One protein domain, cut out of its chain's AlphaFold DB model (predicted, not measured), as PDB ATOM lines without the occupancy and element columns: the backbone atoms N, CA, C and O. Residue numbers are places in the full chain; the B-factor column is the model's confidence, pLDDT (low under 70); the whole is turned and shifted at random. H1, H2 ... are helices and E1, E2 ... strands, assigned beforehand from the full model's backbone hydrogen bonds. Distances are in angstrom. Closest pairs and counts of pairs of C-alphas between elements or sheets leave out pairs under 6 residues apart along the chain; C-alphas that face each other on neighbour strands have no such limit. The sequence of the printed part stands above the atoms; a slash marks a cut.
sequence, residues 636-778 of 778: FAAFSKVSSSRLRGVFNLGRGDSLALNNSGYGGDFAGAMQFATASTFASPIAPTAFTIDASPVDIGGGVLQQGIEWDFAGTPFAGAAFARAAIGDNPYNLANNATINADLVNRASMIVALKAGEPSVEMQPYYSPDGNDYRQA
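AT A GLANCE: This is residues 636 to 778 of the 778 residues of an uncharacterized protein of Sphingomonas sanxanigenens DSM 19645 = NX02 (UniProt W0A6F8). Little regular structure: a twisted antiparallel sheet, order E1 E2 E6 E5, has two small antiparallel strand pairs, E3 with E8 and E4 with E7, over one face, and H1 lies far out. The printed part has 143 residues, of which the named elements hold only 49, mostly strand; along the chain these elements, eight strands and one helix, come in the order E1 E2 E3 E4 E5 E6 E7 H1 E8. The whole is compact, radius of gyration of the C-alphas 14.6 A, spanning 40 by 37 by 30 A.

HOW THE PARTS SIT: E1, residues 636 to 643, and E2, 646 to 652, form a hairpin, with N 640 and O 648 within hydrogen-bond range at 2.9 A. Their sheet is face to face with E3, 658 to 662, and E8, 751 to 755, where N 660 and O 753 are 3.0 A apart. H1, 745 to 748, is not on the first sheet and is too short for an O i to N i+4 pair.

IN THESE COORDINATES: E1 begins at C-alpha 636 (140.696, 191.701, 117.683); E6, residues 705 to 712, measures 23.8 A.

THE WHOLE: The printed part has no cut. Residues 665 to 667, 729 to 731 and 734 to 748 have pLDDT under 70.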
ATOM      1  N   PHE A 636     139.872 192.900 117.817       92.56
ATOM      2  CA  PHE A 636     140.696 191.701 117.683       92.56
ATOM      3  C   PHE A 636     140.035 190.460 118.303       92.56
ATOM      4  O   PHE A 636     139.913 190.323 119.528       92.56
ATOM      5  N   ALA A 637     139.607 189.536 117.446       91.44
ATOM      6  CA  ALA A 637     138.764 188.400 117.801       91.44
ATOM      7  C   ALA A 637     139.559 187.118 118.066       91.44
ATOM      8  O   ALA A 637     139.293 186.426 119.046       91.44
ATOM      9  N   ALA A 638     140.536 186.804 117.216       93.19
ATOM     10  CA  ALA A 638     141.338 185.593 117.348       93.19
ATOM     11  C   ALA A 638     142.732 185.770 116.751       93.19
ATOM     12  O   ALA A 638     142.966 186.643 115.916       93.19
ATOM     13  N   PHE A 639     143.653 184.914 117.184       96.75
ATOM     14  CA  PHE A 639     145.036 184.900 116.737       96.75
ATOM     15  C   PHE A 639     145.508 183.459 116.577       96.75
ATOM     16  O   PHE A 639     145.187 182.615 117.410       96.75
ATOM     17  N   SER A 640     146.243 183.176 115.507       96.56
ATOM     18  CA  SER A 640     146.780 181.845 115.233       96.56
ATOM     19  C   SER A 640     148.112 181.927 114.498       96.56
ATOM     20  O   SER A 640     148.384 182.868 113.746       96.56
ATOM     21  N   LYS A 641     148.948 180.916 114.717       95.94
ATOM     22  CA  LYS A 641     150.238 180.760 114.061       95.94
ATOM     23  C   LYS A 641     150.066 179.821 112.872       95.94
ATOM     24  O   LYS A 641     149.806 178.637 113.054       95.94
ATOM     25  N   VAL A 642     150.211 180.358 111.661       95.88
ATOM     26  CA  VAL A 642     150.118 179.574 110.418       95.88
ATOM     27  C   VAL A 642     151.437 178.844 110.162       95.88
ATOM     28  O   VAL A 642     151.452 177.680 109.773       95.88
ATOM     29  N   SER A 643     152.563 179.514 110.413       96.19
ATOM     30  CA  SER A 643     153.908 178.933 110.374       96.19
ATOM     31  C   SER A 643     154.877 179.746 111.246       96.19
ATOM     32  O   SER A 643     154.502 180.759 111.834       96.19
ATOM     33  N   SER A 644     156.151 179.348 111.321       95.88
ATOM     34  CA  SER A 644     157.184 180.116 112.043       95.88
ATOM     35  C   SER A 644     157.506 181.485 111.421       95.88
ATOM     36  O   SER A 644     158.231 182.271 112.032       95.88
ATOM     37  N   SER A 645     156.986 181.772 110.223       96.38
ATOM     38  CA  SER A 645     157.169 183.029 109.486       96.38
ATOM     39  C   SER A 645     155.846 183.693 109.083       96.38
ATOM     40  O   SER A 645     155.870 184.703 108.385       96.38
ATOM     41  N   ARG A 646     154.698 183.129 109.485       97.44
ATOM     42  CA  ARG A 646     153.370 183.623 109.108       97.44
ATOM     43  C   ARG A 646     152.390 183.532 110.267       97.44
ATOM     44  O   ARG A 646     152.194 182.460 110.845       97.44
ATOM     45  N   LEU A 647     151.741 184.648 110.568       98.00
ATOM     46  CA  LEU A 647     150.750 184.765 111.635       98.00
ATOM     47  C   LEU A 647     149.418 185.239 111.060       98.00
ATOM     48  O   LEU A 647     149.399 185.993 110.093       98.00
ATOM     49  N   ARG A 648     148.308 184.824 111.671       97.31
ATOM     50  CA  ARG A 648     146.957 185.195 111.245       97.31
ATOM     51  C   ARG A 648     146.175 185.784 112.406       97.31
ATOM     52  O   ARG A 648     146.052 185.161 113.461       97.31
ATOM     53  N   GLY A 649     145.624 186.971 112.190       96.75
ATOM     54  CA  GLY A 649     144.675 187.618 113.090       96.75
ATOM     55  C   GLY A 649     143.292 187.649 112.465       96.75
ATOM     56  O   GLY A 649     143.162 187.812 111.257       96.75
ATOM     57  N   VAL A 650     142.260 187.492 113.285       96.06
ATOM     58  CA  VAL A 650     140.858 187.612 112.876       96.06
ATOM     59  C   VAL A 650     140.234 188.756 113.652       96.06
ATOM     60  O   VAL A 650     140.435 188.865 114.865       96.06
ATOM     61  N   PHE A 651     139.461 189.588 112.962       94.88
ATOM     62  CA  PHE A 651     138.790 190.741 113.546       94.88
ATOM     63  C   PHE A 651     137.288 190.632 113.345       94.88
ATOM     64  O   PHE A 651     136.829 190.279 112.263       94.88
ATOM     65  N   ASN A 652     136.531 190.973 114.383       92.25
ATOM     66  CA  ASN A 652     135.110 191.257 114.236       92.25
ATOM     67  C   ASN A 652     134.960 192.652 113.640       92.25
ATOM     68  O   ASN A 652     135.614 193.588 114.103       92.25
ATOM     69  N   LEU A 653     134.088 192.801 112.648       88.88
ATOM     70  CA  LEU A 653     134.021 194.017 111.835       88.88
ATOM     71  C   LEU A 653     133.194 195.148 112.443       88.88
ATOM     72  O   LEU A 653     132.988 196.160 111.780       88.88
ATOM     73  N   GLY A 654     132.640 194.980 113.649       79.19
ATOM     74  CA  GLY A 654     131.717 195.977 114.200       79.19
ATOM     75  C   GLY A 654     130.529 196.253 113.271       79.19
ATOM     76  O   GLY A 654     130.076 197.384 113.147       79.19
ATOM     77  N   ARG A 655     130.041 195.218 112.568       77.19
ATOM     78  CA  ARG A 655     128.967 195.320 111.557       77.19
ATOM     79  C   ARG A 655     129.310 196.227 110.357       77.19
ATOM     80  O   ARG A 655     128.400 196.754 109.703       77.19
ATOM     81  N   GLY A 656     130.604 196.427 110.096       84.81
ATOM     82  CA  GLY A 656     131.129 196.857 108.803       84.81
ATOM     83  C   GLY A 656     131.101 195.723 107.780       84.81
ATOM     84  O   GLY A 656     131.005 194.552 108.149       84.81
ATOM     85  N   ASP A 657     131.186 196.092 106.507       88.19
ATOM     86  CA  ASP A 657     131.076 195.178 105.369       88.19
ATOM     87  C   ASP A 657     132.424 194.535 105.022       88.19
ATOM     88  O   ASP A 657     132.454 193.451 104.453       88.19
ATOM     89  N   SER A 658     133.548 195.185 105.346       91.94
ATOM     90  CA  SER A 658     134.891 194.635 105.132       91.94
ATOM     91  C   SER A 658     135.956 195.331 105.986       91.94
ATOM     92  O   SER A 658     135.699 196.354 106.622       91.94
ATOM     93  N   LEU A 659     137.175 194.792 105.979       93.31
ATOM     94  CA  LEU A 659     138.389 195.443 106.471       93.31
ATOM     95  C   LEU A 659     139.188 196.062 105.332       93.31
ATOM     96  O   LEU A 659     139.196 195.561 104.208       93.31
ATOM     97  N   ALA A 660     139.950 197.090 105.677       91.19
ATOM     98  CA  ALA A 660     141.099 197.528 104.904       91.19
ATOM     99  C   ALA A 660     142.290 197.805 105.823       91.19
ATOM    100  O   ALA A 660     142.129 198.075 107.015       91.19
ATOM    101  N   LEU A 661     143.486 197.747 105.237       89.31
ATOM    102  CA  LEU A 661     144.704 198.252 105.850       89.31
ATOM    103  C   LEU A 661     145.137 199.516 105.103       89.31
ATOM    104  O   LEU A 661     145.706 199.447 104.013       89.31
ATOM    105  N   ASN A 662     144.827 200.674 105.679       85.75
ATOM    106  CA  ASN A 662     145.109 201.967 105.066       85.75
ATOM    107  C   ASN A 662     146.577 202.363 105.263       85.75
ATOM    108  O   ASN A 662     147.167 202.084 106.302       85.75
ATOM    109  N   ASN A 663     147.138 203.054 104.264       76.88
ATOM    110  CA  ASN A 663     148.489 203.637 104.253       76.88
ATOM    111  C   ASN A 663     149.646 202.677 104.573       76.88
ATOM    112  O   ASN A 663     150.706 203.127 105.002       76.88
ATOM    113  N   SER A 664     149.507 201.379 104.303       73.50
ATOM    114  CA  SER A 664     150.584 200.406 104.539       73.50
ATOM    115  C   SER A 664     151.859 200.669 103.717       73.50
ATOM    116  O   SER A 664     152.940 200.197 104.052       73.50
ATOM    117  N   GLY A 665     151.749 201.431 102.622       65.44
ATOM    118  CA  GLY A 665     152.893 201.881 101.821       65.44
ATOM    119  C   GLY A 665     153.681 203.039 102.447       65.44
ATOM    120  O   GLY A 665     154.819 203.286 102.049       65.44
ATOM    121  N   TYR A 666     153.116 203.749 103.430       65.00
ATOM    122  CA  TYR A 666     153.803 204.838 104.119       65.00
ATOM    123  C   TYR A 666     154.763 204.259 105.166       65.00
ATOM    124  O   TYR A 666     154.343 203.652 106.145       65.00
ATOM    125  N   GLY A 667     156.070 204.410 104.940       65.06
ATOM    126  CA  GLY A 667     157.105 203.884 105.840       65.06
ATOM    127  C   GLY A 667     157.268 202.356 105.833       65.06
ATOM    128  O   GLY A 667     158.064 201.850 106.617       65.06
ATOM    129  N   GLY A 668     156.558 201.630 104.956       73.38
ATOM    130  CA  GLY A 668     156.620 200.165 104.862       73.38
ATOM    131  C   GLY A 668     156.022 199.427 106.066       73.38
ATOM    132  O   GLY A 668     156.433 198.306 106.353       73.38
ATOM    133  N   ASP A 669     155.096 200.057 106.793       81.44
ATOM    134  CA  ASP A 669     154.447 199.461 107.959       81.44
ATOM    135  C   ASP A 669     153.207 198.643 107.561       81.44
ATOM    136  O   ASP A 669     152.164 199.175 107.172       81.44
ATOM    137  N   PHE A 670     153.299 197.324 107.711       88.31
ATOM    138  CA  PHE A 670     152.205 196.392 107.424       88.31
ATOM    139  C   PHE A 670     151.430 195.950 108.672       88.31
ATOM    140  O   PHE A 670     150.548 195.098 108.575       88.31
ATOM    141  N   ALA A 671     151.753 196.483 109.853       88.00
ATOM    142  CA  ALA A 671     151.198 195.994 111.107       88.00
ATOM    143  C   ALA A 671     149.811 196.567 111.421       88.00
ATOM    144  O   ALA A 671     149.015 195.902 112.079       88.00
ATOM    145  N   GLY A 672     149.495 197.783 110.966       86.31
ATOM    146  CA  GLY A 672     148.153 198.340 111.138       86.31
ATOM    147  C   GLY A 672     147.734 198.560 112.589       86.31
ATOM    148  O   GLY A 672     146.577 198.320 112.931       86.31
ATOM    149  N   ALA A 673     148.687 198.961 113.435       85.00
ATOM    150  CA  ALA A 673     148.615 198.997 114.900       85.00
ATOM    151  C   ALA A 673     148.595 197.657 115.642       85.00
ATOM    152  O   ALA A 673     148.414 197.625 116.866       85.00
ATOM    153  N   MET A 674     148.833 196.549 114.948       91.38
ATOM    154  CA  MET A 674     149.200 195.303 115.607       91.38
ATOM    155  C   MET A 674     150.651 195.362 116.086       91.38
ATOM    156  O   MET A 674     151.510 195.998 115.482       91.38
ATOM    157  N   GLN A 675     150.949 194.655 117.168       91.44
ATOM    158  CA  GLN A 675     152.319 194.353 117.563       91.44
ATOM    159  C   GLN A 675     152.465 192.855 117.742       91.44
ATOM    160  O   GLN A 675     151.583 192.224 118.324       91.44
ATOM    161  N   PHE A 676     153.589 192.312 117.283       94.38
ATOM    162  CA  PHE A 676     153.896 190.886 117.333       94.38
ATOM    163  C   PHE A 676     155.186 190.660 118.111       94.38
ATOM    164  O   PHE A 676     156.130 191.433 117.972       94.38
ATOM    165  N   ALA A 677     155.247 189.614 118.927       95.31
ATOM    166  CA  ALA A 677     156.435 189.280 119.706       95.31
ATOM    167  C   ALA A 677     156.527 187.774 119.967       95.31
ATOM    168  O   ALA A 677     155.545 187.044 119.866       95.31
ATOM    169  N   THR A 678     157.718 187.305 120.330       95.31
ATOM    170  CA  THR A 678     157.966 185.923 120.785       95.31
ATOM    171  C   THR A 678     157.828 185.762 122.299       95.31
ATOM    172  O   THR A 678     157.898 184.649 122.814       95.31
ATOM    173  N   ALA A 679     157.616 186.867 123.018       92.62
ATOM    174  CA  ALA A 679     157.389 186.907 124.455       92.62
ATOM    175  C   ALA A 679     156.223 187.848 124.787       92.62
ATOM    176  O   ALA A 679     156.084 188.910 124.176       92.62
ATOM    177  N   SER A 680     155.441 187.495 125.809       90.50
ATOM    178  CA  SER A 680     154.280 188.264 126.286       90.50
ATOM    179  C   SER A 680     154.623 189.657 126.829       90.50
ATOM    180  O   SER A 680     153.731 190.477 127.023       90.50
ATOM    181  N   THR A 681     155.906 189.958 127.054       88.38
ATOM    182  CA  THR A 681     156.374 191.280 127.495       88.38
ATOM    183  C   THR A 681     156.434 192.310 126.366       88.38
ATOM    184  O   THR A 681     156.494 193.503 126.651       88.38
ATOM    185  N   PHE A 682     156.445 191.882 125.095       88.88
ATOM    186  CA  PHE A 682     156.614 192.755 123.921       88.88
ATOM    187  C   PHE A 682     157.850 193.677 123.988       88.88
ATOM    188  O   PHE A 682     157.863 194.745 123.383       88.88
ATOM    189  N   ALA A 683     158.913 193.263 124.691       85.50
ATOM    190  CA  ALA A 683     160.144 194.054 124.820       85.50
ATOM    191  C   ALA A 683     160.892 194.243 123.484       85.50
ATOM    192  O   ALA A 683     161.651 195.194 123.318       85.50
ATOM    193  N   SER A 684     160.686 193.340 122.523       87.31
ATOM    194  CA  SER A 684     161.258 193.422 121.176       87.31
ATOM    195  C   SER A 684     160.194 193.045 120.143       87.31
ATOM    196  O   SER A 684     160.115 191.879 119.748       87.31
ATOM    197  N   PRO A 685     159.324 193.996 119.753       88.44
ATOM    198  CA  PRO A 685     158.314 193.754 118.734       88.44
ATOM    199  C   PRO A 685     158.955 193.424 117.382       88.44
ATOM    200  O   PRO A 685     159.991 193.977 117.018       88.44
ATOM    201  N   ILE A 686     158.315 192.536 116.629       92.19
ATOM    202  CA  ILE A 686     158.754 192.083 115.312       92.19
ATOM    203  C   ILE A 686     157.804 192.673 114.271       92.19
ATOM    204  O   ILE A 686     156.586 192.500 114.362       92.19
ATOM    205  N   ALA A 687     158.366 193.369 113.284       90.00
ATOM    206  CA  ALA A 687     157.596 193.992 112.217       90.00
ATOM    207  C   ALA A 687     157.275 192.984 111.094       90.00
ATOM    208  O   ALA A 687     158.166 192.234 110.677       90.00
ATOM    209  N   PRO A 688     156.032 192.961 110.587       92.62
ATOM    210  CA  PRO A 688     155.687 192.202 109.392       92.62
ATOM    211  C   PRO A 688     156.322 192.819 108.141       92.62
ATOM    212  O   PRO A 688     156.529 194.027 108.066       92.62
ATOM    213  N   THR A 689     156.608 191.986 107.144       93.00
ATOM    214  CA  THR A 689     157.175 192.386 105.844       93.00
ATOM    215  C   THR A 689     156.151 192.430 104.717       93.00
ATOM    216  O   THR A 689     156.430 193.001 103.669       93.00
ATOM    217  N   ALA A 690     154.994 191.798 104.906       92.75
ATOM    218  CA  ALA A 690     153.852 191.865 104.002       92.75
ATOM    219  C   ALA A 690     152.579 191.449 104.749       92.75
ATOM    220  O   ALA A 690     152.639 190.930 105.869       92.75
ATOM    221  N   PHE A 691     151.428 191.658 104.116       94.12
ATOM    222  CA  PHE A 691     150.142 191.190 104.614       94.12
ATOM    223  C   PHE A 691     149.231 190.763 103.460       94.12
ATOM    224  O   PHE A 691     149.421 191.166 102.313       94.12
ATOM    225  N   THR A 692     148.223 189.957 103.765       95.25
ATOM    226  CA  THR A 692     147.105 189.638 102.872       95.25
ATOM    227  C   THR A 692     145.819 189.652 103.688       95.25
ATOM    228  O   THR A 692     145.769 189.079 104.773       95.25
ATOM    229  N   ILE A 693     144.787 190.325 103.185       95.75
ATOM    230  CA  ILE A 693     143.451 190.325 103.794       95.75
ATOM    231  C   ILE A 693     142.634 189.226 103.113       95.75
ATOM    232  O   ILE A 693     142.717 189.072 101.893       95.75
ATOM    233  N   ASP A 694     141.855 188.469 103.886       95.56
ATOM    234  CA  ASP A 694     140.925 187.485 103.325       95.56
ATOM    235  C   ASP A 694     140.022 188.139 102.268       95.56
ATOM    236  O   ASP A 694     139.559 189.265 102.446       95.56
ATOM    237  N   ALA A 695     139.712 187.422 101.186       91.19
ATOM    238  CA  ALA A 695     138.954 187.984 100.067       91.19
ATOM    239  C   ALA A 695     137.539 188.458 100.446       91.19
ATOM    240  O   ALA A 695     136.982 189.339  99.791       91.19
ATOM    241  N   SER A 696     136.925 187.868 101.475       91.38
ATOM    242  CA  SER A 696     135.588 188.241 101.939       91.38
ATOM    243  C   SER A 696     135.423 187.954 103.434       91.38
ATOM    244  O   SER A 696     136.039 187.010 103.936       91.38
ATOM    245  N   PRO A 697     134.594 188.731 104.152       93.38
ATOM    246  CA  PRO A 697     134.208 188.401 105.516       93.38
ATOM    247  C   PRO A 697     133.347 187.135 105.601       93.38
ATOM    248  O   PRO A 697     132.683 186.741 104.643       93.38
ATOM    249  N   VAL A 698     133.307 186.548 106.793       93.19
ATOM    250  CA  VAL A 698     132.496 185.385 107.163       93.19
ATOM    251  C   VAL A 698     131.500 185.795 108.247       93.19
ATOM    252  O   VAL A 698     131.898 186.392 109.248       93.19
ATOM    253  N   ASP A 699     130.217 185.470 108.073       90.31
ATOM    254  CA  ASP A 699     129.205 185.625 109.128       90.31
ATOM    255  C   ASP A 699     129.347 184.495 110.152       90.31
ATOM    256  O   ASP A 699     129.245 183.314 109.813       90.31
ATOM    257  N   ILE A 700     129.594 184.861 111.407       89.00
ATOM    258  CA  ILE A 700     129.726 183.922 112.529       89.00
ATOM    259  C   ILE A 700     128.436 183.797 113.357       89.00
ATOM    260  O   ILE A 700     128.440 183.190 114.428       89.00
ATOM    261  N   GLY A 701     127.328 184.351 112.860       80.94
ATOM    262  CA  GLY A 701     126.010 184.314 113.477       80.94
ATOM    263  C   GLY A 701     125.582 185.668 114.046       80.94
ATOM    264  O   GLY A 701     126.390 186.472 114.512       80.94
ATOM    265  N   GLY A 702     124.271 185.927 114.018       71.62
ATOM    266  CA  GLY A 702     123.684 187.164 114.551       71.62
ATOM    267  C   GLY A 702     124.036 188.428 113.756       71.62
ATOM    268  O   GLY A 702     123.922 189.528 114.299       71.62
ATOM    269  N   GLY A 703     124.473 188.285 112.496       73.06
ATOM    270  CA  GLY A 703     124.916 189.396 111.650       73.06
ATOM    271  C   GLY A 703     126.283 189.958 112.051       73.06
ATOM    272  O   GLY A 703     126.582 191.121 111.773       73.06
ATOM    273  N   VAL A 704     127.098 189.165 112.753       82.00
ATOM    274  CA  VAL A 704     128.468 189.529 113.120       82.00
ATOM    275  C   VAL A 704     129.409 188.989 112.052       82.00
ATOM    276  O   VAL A 704     129.616 187.784 111.938       82.00
ATOM    277  N   LEU A 705     130.007 189.898 111.286       90.69
ATOM    278  CA  LEU A 705     131.012 189.552 110.289       90.69
ATOM    279  C   LEU A 705     132.410 189.532 110.914       90.69
ATOM    280  O   LEU A 705     132.761 190.405 111.716       90.69
ATOM    281  N   GLN A 706     133.212 188.553 110.505       94.56
ATOM    282  CA  GLN A 706     134.639 188.455 110.788       94.56
ATOM    283  C   GLN A 706     135.455 188.441 109.505       94.56
ATOM    284  O   GLN A 706     135.048 187.842 108.518       94.56
ATOM    285  N   GLN A 707     136.640 189.042 109.524       96.31
ATOM    286  CA  GLN A 707     137.590 188.940 108.416       96.31
ATOM    287  C   GLN A 707     139.015 188.843 108.963       96.31
ATOM    288  O   GLN A 707     139.349 189.462 109.979       96.31
ATOM    289  N   GLY A 708     139.836 188.010 108.330       96.06
ATOM    290  CA  GLY A 708     141.213 187.769 108.728       96.06
ATOM    291  C   GLY A 708     142.228 188.589 107.943       96.06
ATOM    292  O   GLY A 708     142.004 188.978 106.794       96.06
ATOM    293  N   ILE A 709     143.371 188.812 108.586       97.19
ATOM    294  CA  ILE A 709     144.595 189.328 107.979       97.19
ATOM    295  C   ILE A 709     145.713 188.330 108.291       97.19
ATOM    296  O   ILE A 709     145.916 187.948 109.448       97.19
ATOM    297  N   GLU A 710     146.428 187.898 107.260       97.19
ATOM    298  CA  GLU A 710     147.665 187.132 107.384       97.19
ATOM    299  C   GLU A 710     148.860 188.063 107.209       97.19
ATOM    300  O   GLU A 710     148.897 188.848 106.266       97.19
ATOM    301  N   TRP A 711     149.840 187.963 108.104       96.88
ATOM    302  CA  TRP A 711     151.099 188.699 108.034       96.88
ATOM    303  C   TRP A 711     152.264 187.756 107.789       96.88
ATOM    304  O   TRP A 711     152.403 186.738 108.477       96.88
ATOM    305  N   ASP A 712     153.130 188.143 106.860       96.56
ATOM    306  CA  ASP A 712     154.414 187.496 106.611       96.56
ATOM    307  C   ASP A 712     155.531 188.224 107.359       96.56
ATOM    308  O   ASP A 712     155.522 189.451 107.479       96.56
ATOM    309  N   PHE A 713     156.520 187.469 107.828       96.19
ATOM    310  CA  PHE A 713     157.676 187.979 108.557       96.19
ATOM    311  C   PHE A 713     158.977 187.465 107.947       96.19
ATOM    312  O   PHE A 713     159.056 186.330 107.472       96.19
ATOM    313  N   ALA A 714     160.027 188.283 108.014       93.56
ATOM    314  CA  ALA A 714     161.357 187.873 107.584       93.56
ATOM    315  C   ALA A 714     161.910 186.744 108.473       93.56
ATOM    316  O   ALA A 714     161.921 186.853 109.699       93.56
ATOM    317  N   GLY A 715     162.442 185.688 107.854       91.88
ATOM    318  CA  GLY A 715     163.052 184.562 108.569       91.88
ATOM    319  C   GLY A 715     162.023 183.653 109.249       91.88
ATOM    320  O   GLY A 715     160.959 183.402 108.701       91.88
ATOM    321  N   THR A 716     162.353 183.116 110.429       91.25
ATOM    322  CA  THR A 716     161.466 182.234 111.223       91.25
ATOM    323  C   THR A 716     161.390 182.659 112.696       91.25
ATOM    324  O   THR A 716     161.642 181.857 113.600       91.25
ATOM    325  N   PRO A 717     161.075 183.935 112.978       91.00
ATOM    326  CA  PRO A 717     161.209 184.487 114.322       91.00
ATOM    327  C   PRO A 717     160.283 183.803 115.334       91.00
ATOM    328  O   PRO A 717     160.607 183.742 116.516       91.00
ATOM    329  N   PHE A 718     159.177 183.207 114.885       94.94
ATOM    330  CA  PHE A 718     158.213 182.525 115.742       94.94
ATOM    331  C   PHE A 718     158.442 181.013 115.753       94.94
ATOM    332  O   PHE A 718     157.517 180.257 115.508       94.94
ATOM    333  N   ALA A 719     159.655 180.519 116.009       88.94
ATOM    334  CA  ALA A 719     159.869 179.071 116.152       88.94
ATOM    335  C   ALA A 719     159.068 178.484 117.338       88.94
ATOM    336  O   ALA A 719     158.472 177.417 117.213       88.94
ATOM    337  N   GLY A 720     158.991 179.227 118.450       89.94
ATOM    338  CA  GLY A 720     158.181 178.911 119.633       89.94
ATOM    339  C   GLY A 720     156.794 179.565 119.613       89.94
ATOM    340  O   GLY A 720     156.117 179.558 118.584       89.94
ATOM    341  N   ALA A 721     156.381 180.120 120.754       93.31
ATOM    342  CA  ALA A 721     155.123 180.853 120.888       93.31
ATOM    343  C   ALA A 721     155.146 182.180 120.111       93.31
ATOM    344  O   ALA A 721     156.194 182.821 119.977       93.31
ATOM    345  N   ALA A 722     153.976 182.603 119.641       96.06
ATOM    346  CA  ALA A 722     153.749 183.929 119.092       96.06
ATOM    347  C   ALA A 722     152.743 184.687 119.961       96.06
ATOM    348  O   ALA A 722     151.755 184.127 120.428       96.06
ATOM    349  N   PHE A 723     152.973 185.980 120.146       96.06
ATOM    350  CA  PHE A 723     152.096 186.872 120.891       96.06
ATOM    351  C   PHE A 723     151.711 188.052 120.010       96.06
ATOM    352  O   PHE A 723     152.565 188.604 119.314       96.06
ATOM    353  N   ALA A 724     150.444 188.455 120.060       95.00
ATOM    354  CA  ALA A 724     149.945 189.625 119.348       95.00
ATOM    355  C   ALA A 724     149.076 190.510 120.242       95.00
ATOM    356  O   ALA A 724     148.255 190.004 121.004       95.00
ATOM    357  N   ARG A 725     149.214 191.831 120.113       91.12
ATOM    358  CA  ARG A 725     148.314 192.821 120.727       91.12
ATOM    359  C   ARG A 725     147.867 193.859 119.706       91.12
ATOM    360  O   ARG A 725     148.589 194.114 118.745       91.12
ATOM    361  N   ALA A 726     146.689 194.438 119.919       89.00
ATOM    362  CA  ALA A 726     146.012 195.292 118.945       89.00
ATOM    363  C   ALA A 726     145.742 196.690 119.508       89.00
ATOM    364  O   ALA A 726     145.073 196.816 120.531       89.00
ATOM    365  N   ALA A 727     146.238 197.725 118.826       79.94
ATOM    366  CA  ALA A 727     145.960 199.138 119.097       79.94
ATOM    367  C   ALA A 727     146.190 199.613 120.554       79.94
ATOM    368  O   ALA A 727     145.492 200.501 121.049       79.94
ATOM    369  N   ILE A 728     147.203 199.059 121.234       77.38
ATOM    370  CA  ILE A 728     147.621 199.448 122.596       77.38
ATOM    371  C   ILE A 728     148.912 200.262 122.542       77.38
ATOM    372  O   ILE A 728     149.823 199.938 121.780       77.38
ATOM    373  N   GLY A 729     149.014 201.275 123.401       68.06
ATOM    374  CA  GLY A 729     150.187 202.134 123.513       68.06
ATOM    375  C   GLY A 729     149.874 203.584 123.168       68.06
ATOM    376  O   GLY A 729     148.715 203.979 123.028       68.06
ATOM    377  N   ASP A 730     150.934 204.370 123.064       57.34
ATOM    378  CA  ASP A 730     150.868 205.836 123.129       57.34
ATOM    379  C   ASP A 730     150.602 206.460 121.763       57.34
ATOM    380  O   ASP A 730     149.931 207.481 121.645       57.34
ATOM    381  N   ASN A 731     151.058 205.770 120.721       67.12
ATOM    382  CA  ASN A 731     150.741 206.046 119.334       67.12
ATOM    383  C   ASN A 731     150.700 204.714 118.570       67.12
ATOM    384  O   ASN A 731     151.627 204.386 117.825       67.12
ATOM    385  N   PRO A 732     149.661 203.891 118.798       72.75
ATOM    386  CA  PRO A 732     149.652 202.518 118.309       72.75
ATOM    387  C   PRO A 732     149.730 202.435 116.779       72.75
ATOM    388  O   PRO A 732     150.210 201.437 116.258       72.75
ATOM    389  N   TYR A 733     149.316 203.490 116.074       75.31
ATOM    390  CA  TYR A 733     149.321 203.576 114.615       75.31
ATOM    391  C   TYR A 733     150.652 204.084 114.031       75.31
ATOM    392  O   TYR A 733     150.908 203.904 112.846       75.31
ATOM    393  N   ASN A 734     151.531 204.699 114.831       66.31
ATOM    394  CA  ASN A 734     152.815 205.224 114.355       66.31
ATOM    395  C   ASN A 734     153.917 205.084 115.422       66.31
ATOM    396  O   ASN A 734     154.412 206.061 115.991       66.31
ATOM    397  N   LEU A 735     154.314 203.833 115.667       58.19
ATOM    398  CA  LEU A 735     155.292 203.461 116.698       58.19
ATOM    399  C   LEU A 735     156.704 203.993 116.420       58.19
ATOM    400  O   LEU A 735     157.442 204.312 117.352       58.19
ATOM    401  N   ALA A 736     157.075 204.116 115.141       56.16
ATOM    402  CA  ALA A 736     158.387 204.608 114.724       56.16
ATOM    403  C   ALA A 736     158.615 206.084 115.090       56.16
ATOM    404  O   ALA A 736     159.760 206.528 115.152       56.16
ATOM    405  N   ASN A 737     157.541 206.833 115.365       56.38
ATOM    406  CA  ASN A 737     157.593 208.248 115.707       56.38
ATOM    407  C   ASN A 737     156.896 208.560 117.044       56.38
ATOM    408  O   ASN A 737     156.326 209.636 117.219       56.38
ATOM    409  N   ASN A 738     156.982 207.647 118.023       49.28
ATOM    410  CA  ASN A 738     156.435 207.831 119.379       49.28
ATOM    411  C   ASN A 738     156.904 209.127 120.080       49.28
ATOM    412  O   ASN A 738     156.243 209.591 121.003       49.28
ATOM    413  N   ALA A 739     158.018 209.731 119.648       45.28
ATOM    414  CA  ALA A 739     158.530 210.992 120.190       45.28
ATOM    415  C   ALA A 739     157.857 212.261 119.612       45.28
ATOM    416  O   ALA A 739     158.031 213.340 120.171       45.28
ATOM    417  N   THR A 740     157.105 212.171 118.505       47.78
ATOM    418  CA  THR A 740     156.409 213.318 117.884       47.78
ATOM    419  C   THR A 740     155.006 212.927 117.415       47.78
ATOM    420  O   THR A 740     154.835 212.243 116.408       47.78
ATOM    421  N   ILE A 741     153.973 213.389 118.127       44.56
ATOM    422  CA  ILE A 741     152.569 213.169 117.744       44.56
ATOM    423  C   ILE A 741     152.265 213.996 116.487       44.56
ATOM    424  O   ILE A 741     152.248 215.221 116.529       44.56
ATOM    425  N   ASN A 742     152.062 213.337 115.345       49.78
ATOM    426  CA  ASN A 742     151.866 214.000 114.054       49.78
ATOM    427  C   ASN A 742     150.402 214.442 113.872       49.78
ATOM    428  O   ASN A 742     149.492 213.688 114.194       49.78
ATOM    429  N   ALA A 743     150.158 215.632 113.316       45.06
ATOM    430  CA  ALA A 743     148.806 216.177 113.120       45.06
ATOM    431  C   ALA A 743     147.994 215.468 112.010       45.06
ATOM    432  O   ALA A 743     146.844 215.825 111.769       45.06
ATOM    433  N   ASP A 744     148.604 214.491 111.333       55.41
ATOM    434  CA  ASP A 744     148.105 213.826 110.126       55.41
ATOM    435  C   ASP A 744     148.270 212.294 110.215       55.41
ATOM    436  O   ASP A 744     148.715 211.639 109.273       55.41
ATOM    437  N   LEU A 745     147.984 211.701 111.385       58.03
ATOM    438  CA  LEU A 745     148.108 210.246 111.580       58.03
ATOM    439  C   LEU A 745     147.245 209.468 110.576       58.03
ATOM    440  O   LEU A 745     147.724 208.489 110.016       58.03
ATOM    441  N   VAL A 746     146.045 209.957 110.249       57.41
ATOM    442  CA  VAL A 746     145.145 209.313 109.274       57.41
ATOM    443  C   VAL A 746     145.785 209.091 107.897       57.41
ATOM    444  O   VAL A 746     145.400 208.141 107.225       57.41
ATOM    445  N   ASN A 747     146.775 209.895 107.486       61.03
ATOM    446  CA  ASN A 747     147.458 209.753 106.189       61.03
ATOM    447  C   ASN A 747     148.923 209.290 106.301       61.03
ATOM    448  O   ASN A 747     149.596 209.115 105.286       61.03
ATOM    449  N   ARG A 748     149.451 209.113 107.519       64.62
ATOM    450  CA  ARG A 748     150.885 208.853 107.779       64.62
ATOM    451  C   ARG A 748     151.132 207.682 108.726       64.62
ATOM    452  O   ARG A 748     152.184 207.605 109.362       64.62
ATOM    453  N   ALA A 749     150.143 206.815 108.866       70.38
ATOM    454  CA  ALA A 749     150.143 205.700 109.792       70.38
ATOM    455  C   ALA A 749     149.400 204.518 109.164       70.38
ATOM    456  O   ALA A 749     148.353 204.715 108.538       70.38
ATOM    457  N   SER A 750     149.936 203.310 109.338       81.38
ATOM    458  CA  SER A 750     149.268 202.080 108.915       81.38
ATOM    459  C   SER A 750     148.106 201.794 109.861       81.38
ATOM    460  O   SER A 750     148.298 201.739 111.078       81.38
ATOM    461  N   MET A 751     146.890 201.630 109.336       85.81
ATOM    462  CA  MET A 751     145.690 201.475 110.168       85.81
ATOM    463  C   MET A 751     144.776 200.374 109.647       85.81
ATOM    464  O   MET A 751     144.333 200.425 108.499       85.81
ATOM    465  N   ILE A 752     144.431 199.422 110.516       90.31
ATOM    466  CA  ILE A 752     143.301 198.519 110.275       90.31
ATOM    467  C   ILE A 752     142.014 199.313 110.492       90.31
ATOM    468  O   ILE A 752     141.815 199.898 111.560       90.31
ATOM    469  N   VAL A 753     141.144 199.321 109.485       88.75
ATOM    470  CA  VAL A 753     139.851 200.012 109.519       88.75
ATOM    471  C   VAL A 753     138.721 199.084 109.088       88.75
ATOM    472  O   VAL A 753     138.914 198.231 108.222       88.75
ATOM    473  N   ALA A 754     137.531 199.273 109.658       88.25
ATOM    474  CA  ALA A 754     136.301 198.727 109.090       88.25
ATOM    475  C   ALA A 754     135.755 199.687 108.028       88.25
ATOM    476  O   ALA A 754     135.757 200.906 108.222       88.25
ATOM    477  N   LEU A 755     135.280 199.124 106.920       87.50
ATOM    478  CA  LEU A 755     134.635 199.829 105.821       87.50
ATOM    479  C   LEU A 755     133.151 199.478 105.783       87.50
ATOM    480  O   LEU A 755     132.770 198.325 105.986       87.50
ATOM    481  N   LYS A 756     132.318 200.473 105.492       85.00
ATOM    482  CA  LYS A 756     130.892 200.298 105.240       85.00
ATOM    483  C   LYS A 756     130.433 201.314 104.209       85.00
ATOM    484  O   LYS A 756     130.816 202.480 104.277       85.00
ATOM    485  N   ALA A 757     129.642 200.874 103.236       80.56
ATOM    486  CA  ALA A 757     129.184 201.764 102.175       80.56
ATOM    487  C   ALA A 757     128.383 202.951 102.748       80.56
ATOM    488  O   ALA A 757     127.482 202.762 103.563       80.56
ATOM    489  N   GLY A 758     128.716 204.174 102.319       71.75
ATOM    490  CA  GLY A 758     128.058 205.406 102.778       71.75
ATOM    491  C   GLY A 758     128.454 205.878 104.184       71.75
ATOM    492  O   GLY A 758     127.978 206.922 104.621       71.75
ATOM    493  N   GLU A 759     129.337 205.153 104.869       74.88
ATOM    494  CA  GLU A 759     129.828 205.468 106.208       74.88
ATOM    495  C   GLU A 759     131.350 205.728 106.161       74.88
ATOM    496  O   GLU A 759     132.050 205.243 105.267       74.88
ATOM    497  N   PRO A 760     131.906 206.508 107.101       70.25
ATOM    498  CA  PRO A 760     133.354 206.671 107.227       70.25
ATOM    499  C   PRO A 760     134.063 205.343 107.529       70.25
ATOM    500  O   PRO A 760     133.517 204.461 108.193       70.25
ATOM    501  N   SER A 761     135.342 205.248 107.171       78.94
ATOM    502  CA  SER A 761     136.201 204.206 107.736       78.94
ATOM    503  C   SER A 761     136.443 204.463 109.227       78.94
ATOM    504  O   SER A 761     136.771 205.592 109.605       78.94
ATOM    505  N   VAL A 762     136.349 203.426 110.060       79.31
ATOM    506  CA  VAL A 762     136.596 203.524 111.510       79.31
ATOM    507  C   VAL A 762     137.785 202.651 111.894       79.31
ATOM    508  O   VAL A 762     137.825 201.473 111.538       79.31
ATOM    509  N   GLU A 763     138.759 203.231 112.596       82.62
ATOM    510  CA  GLU A 763     139.963 202.527 113.050       82.62
ATOM    511  C   GLU A 763     139.674 201.445 114.095       82.62
ATOM    512  O   GLU A 763     138.684 201.493 114.822       82.62
ATOM    513  N   MET A 764     140.565 200.459 114.164       87.19
ATOM    514  CA  MET A 764     140.486 199.359 115.116       87.19
ATOM    515  C   MET A 764     140.477 199.828 116.581       87.19
ATOM    516  O   MET A 764     141.181 200.753 116.991       87.19
ATOM    517  N   GLN A 765     139.704 199.136 117.410       83.25
ATOM    518  CA  GLN A 765     139.678 199.366 118.851       83.25
ATOM    519  C   GLN A 765     140.889 198.717 119.539       83.25
ATOM    520  O   GLN A 765     141.339 197.651 119.106       83.25
ATOM    521  N   PRO A 766     141.385 199.282 120.656       82.38
ATOM    522  CA  PRO A 766     142.310 198.575 121.533       82.38
ATOM    523  C   PRO A 766     141.736 197.225 121.977       82.38
ATOM    524  O   PRO A 766     140.551 197.114 122.300       82.38
ATOM    525  N   TYR A 767     142.580 196.197 122.032       87.12
ATOM    526  CA  TYR A 767     142.204 194.919 122.628       87.12
ATOM    527  C   TYR A 767     142.450 194.944 124.136       87.12
ATOM    528  O   TYR A 767     143.595 194.977 124.572       87.12
ATOM    529  N   TYR A 768     141.375 194.875 124.913       86.69
ATOM    530  CA  TYR A 768     141.432 194.649 126.355       86.69
ATOM    531  C   TYR A 768     140.770 193.322 126.700       86.69
ATOM    532  O   TYR A 768     139.771 192.930 126.084       86.69
ATOM    533  N   SER A 769     141.328 192.630 127.688       83.56
ATOM    534  CA  SER A 769     140.793 191.369 128.188       83.56
ATOM    535  C   SER A 769     140.358 191.480 129.659       83.56
ATOM    536  O   SER A 769     140.923 192.271 130.417       83.56
ATOM    537  N   PRO A 770     139.386 190.670 130.116       80.19
ATOM    538  CA  PRO A 770     139.007 190.639 131.531       80.19
ATOM    539  C   PRO A 770     140.103 190.105 132.469       80.19
ATOM    540  O   PRO A 770     140.059 190.358 133.666       80.19
ATOM    541  N   ASP A 771     141.063 189.336 131.950       81.50
ATOM    542  CA  ASP A 771     142.082 188.626 132.735       81.50
ATOM    543  C   ASP A 771     143.392 189.410 132.920       81.50
ATOM    544  O   ASP A 771     144.357 188.871 133.457       81.50
ATOM    545  N   GLY A 772     143.468 190.663 132.467       80.12
ATOM    546  CA  GLY A 772     144.707 191.446 132.536       80.12
ATOM    547  C   GLY A 772     145.582 191.324 131.283       80.12
ATOM    548  O   GLY A 772     146.328 192.254 130.967       80.12
ATOM    549  N   ASN A 773     145.476 190.215 130.547       85.75
ATOM    550  CA  ASN A 773     146.339 189.896 129.411       85.75
ATOM    551  C   ASN A 773     145.850 190.552 128.117       85.75
ATOM    552  O   ASN A 773     145.169 189.936 127.297       85.75
ATOM    553  N   ASP A 774     146.280 191.790 127.885       88.38
ATOM    554  CA  ASP A 774     145.916 192.556 126.686       88.38
ATOM    555  C   ASP A 774     146.682 192.110 125.421       88.38
ATOM    556  O   ASP A 774     147.136 192.906 124.597       88.38
ATOM    557  N   TYR A 775     146.859 190.802 125.271       91.00
ATOM    558  CA  TYR A 775     147.454 190.136 124.127       91.00
ATOM    559  C   TYR A 775     146.783 188.777 123.906       91.00
ATOM    560  O   TYR A 775     146.093 188.237 124.767       91.00
ATOM    561  N   ARG A 776     147.005 188.198 122.728       93.06
ATOM    562  CA  ARG A 776     146.639 186.820 122.393       93.06
ATOM    563  C   ARG A 776     147.900 186.014 122.117       93.06
ATOM    564  O   ARG A 776     148.863 186.557 121.579       93.06
ATOM    565  N   GLN A 777     147.882 184.736 122.481       94.25
ATOM    566  CA  GLN A 777     148.982 183.794 122.268       94.25
ATOM    567  C   GLN A 777     148.583 182.743 121.227       94.25
ATOM    568  O   GLN A 777     147.435 182.296 121.225       94.25
ATOM    569  N   ALA A 778     149.531 182.358 120.372       91.19
ATOM    570  CA  ALA A 778     149.403 181.291 119.385       91.19
ATOM    571  C   ALA A 778     150.619 180.359 119.361       91.19
ATOM    572  O   ALA A 778     151.737 180.804 119.731       91.19
TER     573      ALA A 778